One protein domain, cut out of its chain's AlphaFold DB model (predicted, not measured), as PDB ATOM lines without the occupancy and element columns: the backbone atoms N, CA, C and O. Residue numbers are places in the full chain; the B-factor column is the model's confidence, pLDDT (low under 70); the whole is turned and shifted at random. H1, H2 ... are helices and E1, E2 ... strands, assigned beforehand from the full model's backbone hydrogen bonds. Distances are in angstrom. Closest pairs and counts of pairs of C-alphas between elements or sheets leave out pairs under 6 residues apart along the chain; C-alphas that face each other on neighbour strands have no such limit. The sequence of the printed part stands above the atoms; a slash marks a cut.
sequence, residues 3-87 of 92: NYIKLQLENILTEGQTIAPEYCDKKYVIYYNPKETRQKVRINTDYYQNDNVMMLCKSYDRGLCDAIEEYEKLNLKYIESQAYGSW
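This is residues 3 to 87 of the 92 residues of an uncharacterized protein of Coprococcus sp. AF16-5 (UniProt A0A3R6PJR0). A strongly twisted four-stranded sheet, E2, E3, E4 and E7, forms the middle of the model, with helix H2 packed slantwise over one face and a small three-stranded sheet, E1, E6 and E5, on the other side from H2. The two sheets join at a sharp corner where E4 runs on into E5, and the short helix H1 sits near the end of E7. The printed part has 85 residues, with seven named strands followed by two named helices, E1 E2 E3 E4 E5 E6 E7 H1 H2; the sheets run E2 E3 E4 E7 and E1 E6 E5, both antiparallel. The class is mixed, and the whole is compact and rounded, with a radius of gyration of the C-alphas of 11.9 A and spans of 33 by 25 by 19 A.

E1, residues 4 to 8, begins at C-alpha 4 (303.533, 373.411, 378.004) and is 13.0 A long. E2, residues 12 to 17, spans 14.7 A and E3, residues 27 to 32, spans 17.3 A. E4 holds residues 41 to 44, E5 residues 47 to 50, E6 residues 53 to 57 and E7 residues 62 to 65. H1 is residues 68 to 71. H2, residues 76 to 87, spans 16.5 A and ends at C-alpha 87 (299.427, 363.890, 388.791).

E2, E3 and E4 form a meander, each strand the antiparallel neighbour of the one before, made of the hairpins E2 and E3, and E3 and E4. N 16 and O 28 are 2.9 A apart between E2 and E3, N 29 and O 44 2.8 A between E3 and E4, and N 43 and O 62 2.8 A between E4 and E7, each within hydrogen-bond range. H2 is on this sheet, in two layers, a helix on one face of a sheet, at a height of 7.4 A over E3 and E4. On the local plane its line and that of E4 stand at 50 degrees, slantwise to the strands. The closest C-alphas of E4 and H2 are those of Asn 44 and Ser 86, 6.0 A apart. H1 is on the same face as H2, at a height of 7.6 A, only just over E4, on which 3 of its 4 C-alphas fall. E4 runs on into E5 at 95 degrees, across a break of 2 residues. In the second sheet, N 5 and O 56 of E1 and E6 are 2.8 A apart, and N 55 and O 48 of the hairpin E5 and E6 2.8 A, within hydrogen-bond range. Between the sheets, the closest C-alphas of E4 and E6 are those of Asn 44 and Leu 56, 6.7 A apart. E1 and E2 meet only through their link, and H2 is apart from E1, E5 and E6. In H2 every O i to N i+4 pair is within hydrogen-bond range; H1 is too short for such a pair.

The two C-alphas farthest apart are those of Pro 21 and Lys 35, at 33.9 A. The printed part has no cut. No link is long; those from E2 to E3 and from E3 to E4 are short, and the others are tight. The mean pLDDT of the printed part is 94.8, and no printed residue is under 70.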
ATOM      1  N   ASN A   3     301.791 377.140 379.099       86.69
ATOM      2  CA  ASN A   3     301.580 376.027 380.042       86.69
ATOM      3  C   ASN A   3     302.267 374.712 379.657       86.69
ATOM      4  O   ASN A   3     302.215 373.769 380.435       86.69
ATOM      5  N   TYR A   4     302.927 374.647 378.497       93.19
ATOM      6  CA  TYR A   4     303.533 373.411 378.004       93.19
ATOM      7  C   TYR A   4     305.038 373.557 377.766       93.19
ATOM      8  O   TYR A   4     305.511 374.596 377.293       93.19
ATOM      9  N   ILE A   5     305.781 372.507 378.100       93.88
ATOM     10  CA  ILE A   5     307.164 372.270 377.686       93.88
ATOM     11  C   ILE A   5     307.096 371.523 376.355       93.88
ATOM     12  O   ILE A   5     306.376 370.536 376.232       93.88
ATOM     13  N   LYS A   6     307.822 372.016 375.351       94.81
ATOM     14  CA  LYS A   6     307.971 371.331 374.063       94.81
ATOM     15  C   LYS A   6     309.270 370.545 374.081       94.81
ATOM     16  O   LYS A   6     310.325 371.147 374.296       94.81
ATOM     17  N   LEU A   7     309.194 369.245 373.833       95.06
ATOM     18  CA  LEU A   7     310.350 368.363 373.841       95.06
ATOM     19  C   LEU A   7     310.424 367.550 372.547       95.06
ATOM     20  O   LEU A   7     309.409 367.052 372.075       95.06
ATOM     21  N   GLN A   8     311.617 367.415 371.970       95.31
ATOM     22  CA  GLN A   8     311.826 366.507 370.838       95.31
ATOM     23  C   GLN A   8     311.651 365.058 371.300       95.31
ATOM     24  O   GLN A   8     312.085 364.724 372.405       95.31
ATOM     25  N   LEU A   9     311.062 364.211 370.452       94.81
ATOM     26  CA  LEU A   9     310.782 362.808 370.789       94.81
ATOM     27  C   LEU A   9     312.038 362.015 371.183       94.81
ATOM     28  O   LEU A   9     311.957 361.149 372.041       94.81
ATOM     29  N   GLU A  10     313.209 362.364 370.647       94.94
ATOM     30  CA  GLU A  10     314.507 361.759 371.005       94.94
ATOM     31  C   GLU A  10     314.903 361.925 372.483       94.94
ATOM     32  O   GLU A  10     315.768 361.209 372.974       94.94
ATOM     33  N   ASN A  11     314.290 362.875 373.197       95.81
ATOM     34  CA  ASN A  11     314.543 363.098 374.620       95.81
ATOM     35  C   ASN A  11     313.535 362.365 375.518       95.81
ATOM     36  O   ASN A  11     313.631 362.455 376.744       95.81
ATOM     37  N   ILE A  12     312.552 361.675 374.934       97.06
ATOM     38  CA  ILE A  12     311.657 360.784 375.669       97.06
ATOM     39  C   ILE A  12     312.411 359.488 375.943       97.06
ATOM     40  O   ILE A  12     312.918 358.849 375.027       97.06
ATOM     41  N   LEU A  13     312.498 359.121 377.220       97.06
ATOM     42  CA  LEU A  13     313.191 357.914 377.659       97.06
ATOM     43  C   LEU A  13     312.230 356.727 377.690       97.06
ATOM     44  O   LEU A  13     312.540 355.674 377.144       97.06
ATOM     45  N   THR A  14     311.058 356.912 378.306       96.81
ATOM     46  CA  THR A  14     310.078 355.839 378.520       96.81
ATOM     47  C   THR A  14     308.668 356.407 378.602       96.81
ATOM     48  O   THR A  14     308.437 357.398 379.289       96.81
ATOM     49  N   GLU A  15     307.707 355.734 377.979       97.06
ATOM     50  CA  GLU A  15     306.279 355.903 378.259       97.06
ATOM     51  C   GLU A  15     305.793 354.724 379.104       97.06
ATOM     52  O   GLU A  15     306.187 353.579 378.877       97.06
ATOM     53  N   GLY A  16     304.957 354.998 380.101       95.94
ATOM     54  CA  GLY A  16     304.499 353.986 381.042       95.94
ATOM     55  C   GLY A  16     303.138 354.303 381.638       95.94
ATOM     56  O   GLY A  16     302.498 355.308 381.323       95.94
ATOM     57  N   GLN A  17     302.686 353.406 382.502       96.19
ATOM     58  CA  GLN A  17     301.405 353.496 383.186       96.19
ATOM     59  C   GLN A  17     301.569 352.927 384.589       96.19
ATOM     60  O   GLN A  17     302.262 351.924 384.764       96.19
ATOM     61  N   THR A  18     301.006 353.596 385.588       95.31
ATOM     62  CA  THR A  18     301.039 353.116 386.970       95.31
ATOM     63  C   THR A  18     300.174 351.867 387.100       95.31
ATOM     64  O   THR A  18     299.008 351.873 386.711       95.31
ATOM     65  N   ILE A  19     300.741 350.794 387.653       93.31
ATOM     66  CA  ILE A  19     300.027 349.531 387.882       93.31
ATOM     67  C   ILE A  19     299.779 349.245 389.364       93.31
ATOM     68  O   ILE A  19     298.908 348.433 389.683       93.31
ATOM     69  N   ALA A  20     300.515 349.887 390.279       89.75
ATOM     70  CA  ALA A  20     300.271 349.713 391.703       89.75
ATOM     71  C   ALA A  20     298.864 350.228 392.086       89.75
ATOM     72  O   ALA A  20     298.513 351.364 391.743       89.75
ATOM     73  N   PRO A  21     298.062 349.436 392.828       87.06
ATOM     74  CA  PRO A  21     296.691 349.800 393.188       87.06
ATOM     75  C   PRO A  21     296.563 351.152 393.904       87.06
ATOM     76  O   PRO A  21     295.540 351.821 393.772       87.06
ATOM     77  N   GLU A  22     297.585 351.570 394.655       90.38
ATOM     78  CA  GLU A  22     297.580 352.830 395.401       90.38
ATOM     79  C   GLU A  22     297.765 354.106 394.555       90.38
ATOM     80  O   GLU A  22     297.533 355.197 395.075       90.38
ATOM     81  N   TYR A  23     298.164 354.012 393.282       88.06
ATOM     82  CA  TYR A  23     298.585 355.177 392.481       88.06
ATOM     83  C   TYR A  23     297.601 355.610 391.392       88.06
ATOM     84  O   TYR A  23     297.916 356.490 390.589       88.06
ATOM     85  N   CYS A  24     296.388 355.045 391.403       83.19
ATOM     86  CA  CYS A  24     295.400 355.179 390.330       83.19
ATOM     87  C   CYS A  24     295.966 354.754 388.962       83.19
ATOM     88  O   CYS A  24     297.167 354.622 388.773       83.19
ATOM     89  N   ASP A  25     295.104 354.531 387.978       90.50
ATOM     90  CA  ASP A  25     295.565 354.190 386.633       90.50
ATOM     91  C   ASP A  25     295.977 355.464 385.861       90.50
ATOM     92  O   ASP A  25     295.117 356.206 385.369       90.50
ATOM     93  N   LYS A  26     297.278 355.789 385.835       93.19
ATOM     94  CA  LYS A  26     297.836 357.028 385.266       93.19
ATOM     95  C   LYS A  26     298.937 356.723 384.265       93.19
ATOM     96  O   LYS A  26     299.971 356.152 384.603       93.19
ATOM     97  N   LYS A  27     298.740 357.186 383.030       96.94
ATOM     98  CA  LYS A  27     299.808 357.229 382.032       96.94
ATOM     99  C   LYS A  27     300.832 358.287 382.416       96.94
ATOM    100  O   LYS A  27     300.470 359.366 382.878       96.94
ATOM    101  N   TYR A  28     302.099 357.984 382.188       97.75
ATOM    102  CA  TYR A  28     303.204 358.902 382.411       97.75
ATOM    103  C   TYR A  28     304.240 358.790 381.299       97.75
ATOM    104  O   TYR A  28     304.312 357.788 380.588       97.75
ATOM    105  N   VAL A  29     305.050 359.830 381.168       98.00
ATOM    106  CA  VAL A  29     306.223 359.857 380.304       98.00
ATOM    107  C   VAL A  29     307.426 360.324 381.105       98.00
ATOM    108  O   VAL A  29     307.337 361.276 381.882       98.00
ATOM    109  N   ILE A  30     308.543 359.633 380.930       98.19
ATOM    110  CA  ILE A  30     309.839 359.965 381.508       98.19
ATOM    111  C   ILE A  30     310.705 360.525 380.399       98.19
ATOM    112  O   ILE A  30     310.782 359.957 379.308       98.19
ATOM    113  N   TYR A  31     311.362 361.641 380.674       97.88
ATOM    114  CA  TYR A  31     312.139 362.347 379.674       97.88
ATOM    115  C   TYR A  31     313.373 363.010 380.266       97.88
ATOM    116  O   TYR A  31     313.441 363.297 381.461       97.88
ATOM    117  N   TYR A  32     314.344 363.274 379.401       97.06
ATOM    118  CA  TYR A  32     315.543 364.021 379.737       97.06
ATOM    119  C   TYR A  32     315.409 365.478 379.283       97.06
ATOM    120  O   TYR A  32     315.093 365.771 378.132       97.06
ATOM    121  N   ASN A  33     315.657 366.418 380.189       93.81
ATOM    122  CA  ASN A  33     315.689 367.843 379.898       93.81
ATOM    123  C   ASN A  33     317.076 368.416 380.219       93.81
ATOM    124  O   ASN A  33     317.341 368.771 381.370       93.81
ATOM    125  N   PRO A  34     317.957 368.584 379.214       86.94
ATOM    126  CA  PRO A  34     319.305 369.107 379.436       86.94
ATOM    127  C   PRO A  34     319.329 370.575 379.882       86.94
ATOM    128  O   PRO A  34     320.382 371.060 380.289       86.94
ATOM    129  N   LYS A  35     318.202 371.297 379.785       88.81
ATOM    130  CA  LYS A  35     318.105 372.699 380.221       88.81
ATOM    131  C   LYS A  35     317.998 372.834 381.739       88.81
ATOM    132  O   LYS A  35     318.303 373.904 382.258       88.81
ATOM    133  N   GLU A  36     317.569 371.782 382.435       88.69
ATOM    134  CA  GLU A  36     317.534 371.778 383.895       88.69
ATOM    135  C   GLU A  36     318.938 371.586 384.477       88.69
ATOM    136  O   GLU A  36     319.773 370.850 383.945       88.69
ATOM    137  N   THR A  37     319.214 372.250 385.598       87.12
ATOM    138  CA  THR A  37     320.512 372.140 386.288       87.12
ATOM    139  C   THR A  37     320.547 370.988 387.289       87.12
ATOM    140  O   THR A  37     321.618 370.448 387.560       87.12
ATOM    141  N   ARG A  38     319.377 370.598 387.806       87.94
ATOM    142  CA  ARG A  38     319.143 369.458 388.697       87.94
ATOM    143  C   ARG A  38     317.894 368.723 388.242       87.94
ATOM    144  O   ARG A  38     317.000 369.330 387.662       87.94
ATOM    145  N   GLN A  39     317.826 367.442 388.551       91.38
ATOM    146  CA  GLN A  39     316.743 366.541 388.192       91.38
ATOM    147  C   GLN A  39     316.431 366.631 386.697       91.38
ATOM    148  O   GLN A  39     315.328 367.002 386.283       91.38
ATOM    149  N   LYS A  40     317.468 366.383 385.888       94.50
ATOM    150  CA  LYS A  40     317.391 366.461 384.427       94.50
ATOM    151  C   LYS A  40     316.513 365.365 383.854       94.50
ATOM    152  O   LYS A  40     315.896 365.582 382.818       94.50
ATOM    153  N   VAL A  41     316.436 364.215 384.518       97.69
ATOM    154  CA  VAL A  41     315.407 363.221 384.227       97.69
ATOM    155  C   VAL A  41     314.150 363.612 384.984       97.69
ATOM    156  O   VAL A  41     314.194 363.906 386.180       97.69
ATOM    157  N   ARG A  42     313.032 363.641 384.270       97.94
ATOM    158  CA  ARG A  42     311.755 364.168 384.746       97.94
ATOM    159  C   ARG A  42     310.625 363.246 384.341       97.94
ATOM    160  O   ARG A  42     310.781 362.429 383.437       97.94
ATOM    161  N   ILE A  43     309.495 363.395 385.011       98.12
ATOM    162  CA  ILE A  43     308.282 362.633 384.764       98.12
ATOM    163  C   ILE A  43     307.090 363.576 384.629       98.12
ATOM    164  O   ILE A  43     306.994 364.583 385.332       98.12
ATOM    165  N   ASN A  44     306.186 363.249 383.709       98.00
ATOM    166  CA  ASN A  44     304.965 364.006 383.473       98.00
ATOM    167  C   ASN A  44     303.779 363.067 383.230       98.00
ATOM    168  O   ASN A  44     303.938 362.026 382.596       98.00
ATOM    169  N   THR A  45     302.599 363.437 383.721       97.56
ATOM    170  CA  THR A  45     301.354 362.657 383.595       97.56
ATOM    171  C   THR A  45     300.276 363.332 382.744       97.56
ATOM    172  O   THR A  45     299.221 362.743 382.527       97.56
ATOM    173  N   ASP A  46     300.537 364.532 382.228       96.75
ATOM    174  CA  ASP A  46     299.645 365.258 381.323       96.75
ATOM    175  C   ASP A  46     300.424 365.718 380.087       96.75
ATOM    176  O   ASP A  46     301.136 366.730 380.082       96.75
ATOM    177  N   TYR A  47     300.326 364.913 379.033       96.56
ATOM    178  CA  TYR A  47     301.092 365.098 377.813       96.56
ATOM    179  C   TYR A  47     300.326 364.645 376.575       96.56
ATOM    180  O   TYR A  47     299.429 363.805 376.635       96.56
ATOM    181  N   TYR A  48     300.711 365.200 375.430       95.88
ATOM    182  CA  TYR A  48     300.255 364.743 374.124       95.88
ATOM    183  C   TYR A  48     301.345 364.951 373.077       95.88
ATOM    184  O   TYR A  48     302.148 365.883 373.159       95.88
ATOM    185  N   GLN A  49     301.356 364.098 372.062       95.44
ATOM    186  CA  GLN A  49     302.229 364.278 370.914       95.44
ATOM    187  C   GLN A  49     301.605 365.269 369.925       95.44
ATOM    188  O   GLN A  49     300.409 365.211 369.639       95.44
ATOM    189  N   ASN A  50     302.427 366.170 369.392       94.38
ATOM    190  CA  ASN A  50     302.070 367.078 368.310       94.38
ATOM    191  C   ASN A  50     303.192 367.069 367.267       94.38
ATOM    192  O   ASN A  50     304.296 367.537 367.544       94.38
ATOM    193  N   ASP A  51     302.925 366.513 366.086       93.62
ATOM    194  CA  ASP A  51     303.935 366.225 365.065       93.62
ATOM    195  C   ASP A  51     305.132 365.434 365.646       93.62
ATOM    196  O   ASP A  51     304.966 364.338 366.188       93.62
ATOM    197  N   ASN A  52     306.337 366.007 365.562       93.62
ATOM    198  CA  ASN A  52     307.598 365.421 366.021       93.62
ATOM    199  C   ASN A  52     308.012 365.899 367.422       93.62
ATOM    200  O   ASN A  52     309.175 365.760 367.806       93.62
ATOM    201  N   VAL A  53     307.092 366.494 368.187       95.69
ATOM    202  CA  VAL A  53     307.364 366.928 369.561       95.69
ATOM    203  C   VAL A  53     306.349 366.369 370.547       95.69
ATOM    204  O   VAL A  53     305.165 366.222 370.250       95.69
ATOM    205  N   MET A  54     306.818 366.110 371.762       96.31
ATOM    206  CA  MET A  54     305.978 365.879 372.925       96.31
ATOM    207  C   MET A  54     305.654 367.220 373.589       96.31
ATOM    208  O   MET A  54     306.542 368.039 373.855       96.31
ATOM    209  N   MET A  55     304.374 367.445 373.855       96.88
ATOM    210  CA  MET A  55     303.858 368.594 374.588       96.88
ATOM    211  C   MET A  55     303.565 368.146 376.021       96.88
ATOM    212  O   MET A  55     302.685 367.322 376.230       96.88
ATOM    213  N   LEU A  56     304.297 368.679 377.000       96.81
ATOM    214  CA  LEU A  56     304.243 368.258 378.409       96.81
ATOM    215  C   LEU A  56     303.683 369.392 379.269       96.81
ATOM    216  O   LEU A  56     304.196 370.512 379.207       96.81
ATOM    217  N   CYS A  57     302.645 369.151 380.063       95.81
ATOM    218  CA  CYS A  57     302.034 370.194 380.882       95.81
ATOM    219  C   CYS A  57     302.925 370.550 382.078       95.81
ATOM    220  O   CYS A  57     303.290 369.692 382.877       95.81
ATOM    221  N   LYS A  58     303.267 371.833 382.235       95.19
ATOM    222  CA  LYS A  58     304.195 372.302 383.279       95.19
ATOM    223  C   LYS A  58     303.701 372.038 384.699       95.19
ATOM    224  O   LYS A  58     304.521 371.790 385.570       95.19
ATOM    225  N   SER A  59     302.390 372.092 384.935       95.75
ATOM    226  CA  SER A  59     301.821 371.847 386.268       95.75
ATOM    227  C   SER A  59     301.981 370.393 386.715       95.75
ATOM    228  O   SER A  59     301.988 370.120 387.907       95.75
ATOM    229  N   TYR A  60     302.136 369.477 385.757       96.69
ATOM    230  CA  TYR A  60     302.328 368.047 385.984       96.69
ATOM    231  C   TYR A  60     303.802 367.641 385.884       96.69
ATOM    232  O   TYR A  60     304.120 366.457 385.932       96.69
ATOM    233  N   ASP A  61     304.721 368.586 385.697       96.00
ATOM    234  CA  ASP A  61     306.138 368.286 385.552       96.00
ATOM    235  C   ASP A  61     306.808 368.095 386.915       96.00
ATOM    236  O   ASP A  61     306.713 368.943 387.805       96.00
ATOM    237  N   ARG A  62     307.531 366.986 387.066       95.94
ATOM    238  CA  ARG A  62     308.220 366.634 388.303       95.94
ATOM    239  C   ARG A  62     309.601 366.069 388.006       95.94
ATOM    240  O   ARG A  62     309.767 365.217 387.139       95.94
ATOM    241  N   GLY A  63     310.609 366.529 388.742       96.62
ATOM    242  CA  GLY A  63     311.957 365.985 388.624       96.62
ATOM    243  C   GLY A  63     312.087 364.607 389.283       96.62
ATOM    244  O   GLY A  63     311.445 364.335 390.298       96.62
ATOM    245  N   LEU A  64     312.894 363.734 388.674       96.31
ATOM    246  CA  LEU A  64     313.082 362.341 389.083       96.31
ATOM    247  C   LEU A  64     314.501 362.097 389.618       96.31
ATOM    248  O   LEU A  64     314.662 361.703 390.769       96.31
ATOM    249  N   CYS A  65     315.527 362.351 388.804       96.69
ATOM    250  CA  CYS A  65     316.939 362.177 389.169       96.69
ATOM    251  C   CYS A  65     317.861 363.021 388.276       96.69
ATOM    252  O   CYS A  65     317.430 363.576 387.259       96.69
ATOM    253  N   ASP A  66     319.128 363.170 388.671       95.06
ATOM    254  CA  ASP A  66     320.039 364.138 388.052       95.06
ATOM    255  C   ASP A  66     320.600 363.654 386.705       95.06
ATOM    256  O   ASP A  66     320.910 364.484 385.843       95.06
ATOM    257  N   ALA A  67     320.688 362.335 386.499       94.69
ATOM    258  CA  ALA A  67     321.307 361.725 385.322       94.69
ATOM    259  C   ALA A  67     320.555 360.481 384.807       94.69
ATOM    260  O   ALA A  67     319.779 359.856 385.534       94.69
ATOM    261  N   ILE A  68     320.804 360.110 383.546       94.62
ATOM    262  CA  ILE A  68     320.174 358.948 382.894       94.62
ATOM    263  C   ILE A  68     320.668 357.640 383.536       94.62
ATOM    264  O   ILE A  68     319.878 356.742 383.803       94.62
ATOM    265  N   GLU A  69     321.946 357.567 383.900       95.94
ATOM    266  CA  GLU A  69     322.561 356.403 384.550       95.94
ATOM    267  C   GLU A  69     322.011 356.153 385.965       95.94
ATOM    268  O   GLU A  69     322.143 355.057 386.519       95.94
ATOM    269  N   GLU A  70     321.434 357.180 386.596       96.31
ATOM    270  CA  GLU A  70     320.688 357.041 387.850       96.31
ATOM    271  C   GLU A  70     319.280 356.512 387.591       96.31
ATOM    272  O   GLU A  70     318.824 355.627 388.315       96.31
ATOM    273  N   TYR A  71     318.619 357.009 386.539       96.44
ATOM    274  CA  TYR A  71     317.288 356.565 386.128       96.44
ATOM    275  C   TYR A  71     317.239 355.056 385.866       96.44
ATOM    276  O   TYR A  71     316.346 354.382 386.373       96.44
ATOM    277  N   GLU A  72     318.238 354.509 385.171       95.06
ATOM    278  CA  GLU A  72     318.343 353.070 384.874       95.06
ATOM    279  C   GLU A  72     318.387 352.177 386.127       95.06
ATOM    280  O   GLU A  72     318.116 350.978 386.057       95.06
ATOM    281  N   LYS A  73     318.723 352.751 387.288       97.06
ATOM    282  CA  LYS A  73     318.808 352.050 388.578       97.06
ATOM    283  C   LYS A  73     317.563 352.249 389.440       97.06
ATOM    284  O   LYS A  73     317.457 351.629 390.501       97.06
ATOM    285  N   LEU A  74     316.636 353.120 389.035       96.75
ATOM    286  CA  LEU A  74     315.407 353.360 389.783       96.75
ATOM    287  C   LEU A  74     314.481 352.152 389.676       96.75
ATOM    288  O   LEU A  74     314.264 351.583 388.609       96.75
ATOM    289  N   ASN A  75     313.893 351.771 390.805       95.94
ATOM    290  CA  ASN A  75     312.882 350.724 390.814       95.94
ATOM    291  C   ASN A  75     311.516 351.275 390.371       95.94
ATOM    292  O   ASN A  75     311.196 352.446 390.589       95.94
ATOM    293  N   LEU A  76     310.688 350.391 389.810       94.81
ATOM    294  CA  LEU A  76     309.362 350.737 389.298       94.81
ATOM    295  C   LEU A  76     308.470 351.392 390.363       94.81
ATOM    296  O   LEU A  76     307.829 352.397 390.083       94.81
ATOM    297  N   LYS A  77     308.476 350.883 391.601       94.69
ATOM    298  CA  LYS A  77     307.644 351.431 392.684       94.69
ATOM    299  C   LYS A  77     307.940 352.911 392.948       94.69
ATOM    300  O   LYS A  77     307.021 353.698 393.163       94.69
ATOM    301  N   TYR A  78     309.214 353.300 392.926       96.12
ATOM    302  CA  TYR A  78     309.610 354.697 393.076       96.12
ATOM    303  C   TYR A  78     309.142 355.549 391.891       96.12
ATOM    304  O   TYR A  78     308.579 356.622 392.106       96.12
ATOM    305  N   ILE A  79     309.324 355.054 390.662       97.12
ATOM    306  CA  ILE A  79     308.865 355.730 389.441       97.12
ATOM    307  C   ILE A  79     307.356 355.985 389.502       97.12
ATOM    308  O   ILE A  79     306.922 357.119 389.317       97.12
ATOM    309  N   GLU A  80     306.560 354.968 389.830       96.81
ATOM    310  CA  GLU A  80     305.103 355.104 389.916       96.81
ATOM    311  C   GLU A  80     304.665 356.049 391.038       96.81
ATOM    312  O   GLU A  80     303.749 356.847 390.848       96.81
ATOM    313  N   SER A  81     305.364 356.038 392.177       96.56
ATOM    314  CA  SER A  81     305.130 357.015 393.242       96.56
ATOM    315  C   SER A  81     305.379 358.453 392.769       96.56
ATOM    316  O   SER A  81     304.613 359.351 393.128       96.56
ATOM    317  N   GLN A  82     306.411 358.693 391.949       97.44
ATOM    318  CA  GLN A  82     306.652 360.016 391.364       97.44
ATOM    319  C   GLN A  82     305.644 360.360 390.263       97.44
ATOM    320  O   GLN A  82     305.244 361.519 390.177       97.44
ATOM    321  N   ALA A  83     305.185 359.386 389.472       97.50
ATOM    322  CA  ALA A  83     304.113 359.581 388.496       97.50
ATOM    323  C   ALA A  83     302.824 360.037 389.194       97.50
ATOM    324  O   ALA A  83     302.233 361.052 388.832       97.50
ATOM    325  N   TYR A  84     302.441 359.350 390.269       96.44
ATOM    326  CA  TYR A  84     301.299 359.747 391.084       96.44
ATOM    327  C   TYR A  84     301.482 361.141 391.696       96.44
ATOM    328  O   TYR A  84     300.563 361.955 391.665       96.44
ATOM    329  N   GLY A  85     302.684 361.448 392.197       96.50
ATOM    330  CA  GLY A  85     303.034 362.784 392.682       96.50
ATOM    331  C   GLY A  85     302.874 363.870 391.613       96.50
ATOM    332  O   GLY A  85     302.245 364.886 391.877       96.50
ATOM    333  N   SER A  86     303.369 363.621 390.398       96.94
ATOM    334  CA  SER A  86     303.197 364.489 389.224       96.94
ATOM    335  C   SER A  86     301.718 364.764 388.934       96.94
ATOM    336  O   SER A  86     301.331 365.917 388.743       96.94
ATOM    337  N   TRP A  87     300.871 363.730 388.972       96.12
ATOM    338  CA  TRP A  87     299.427 363.890 388.791       96.12
ATOM    339  C   TRP A  87     298.791 364.728 389.905       96.12
ATOM    340  O   TRP A  87     298.016 365.641 389.625       96.12
TER     341      TRP A  87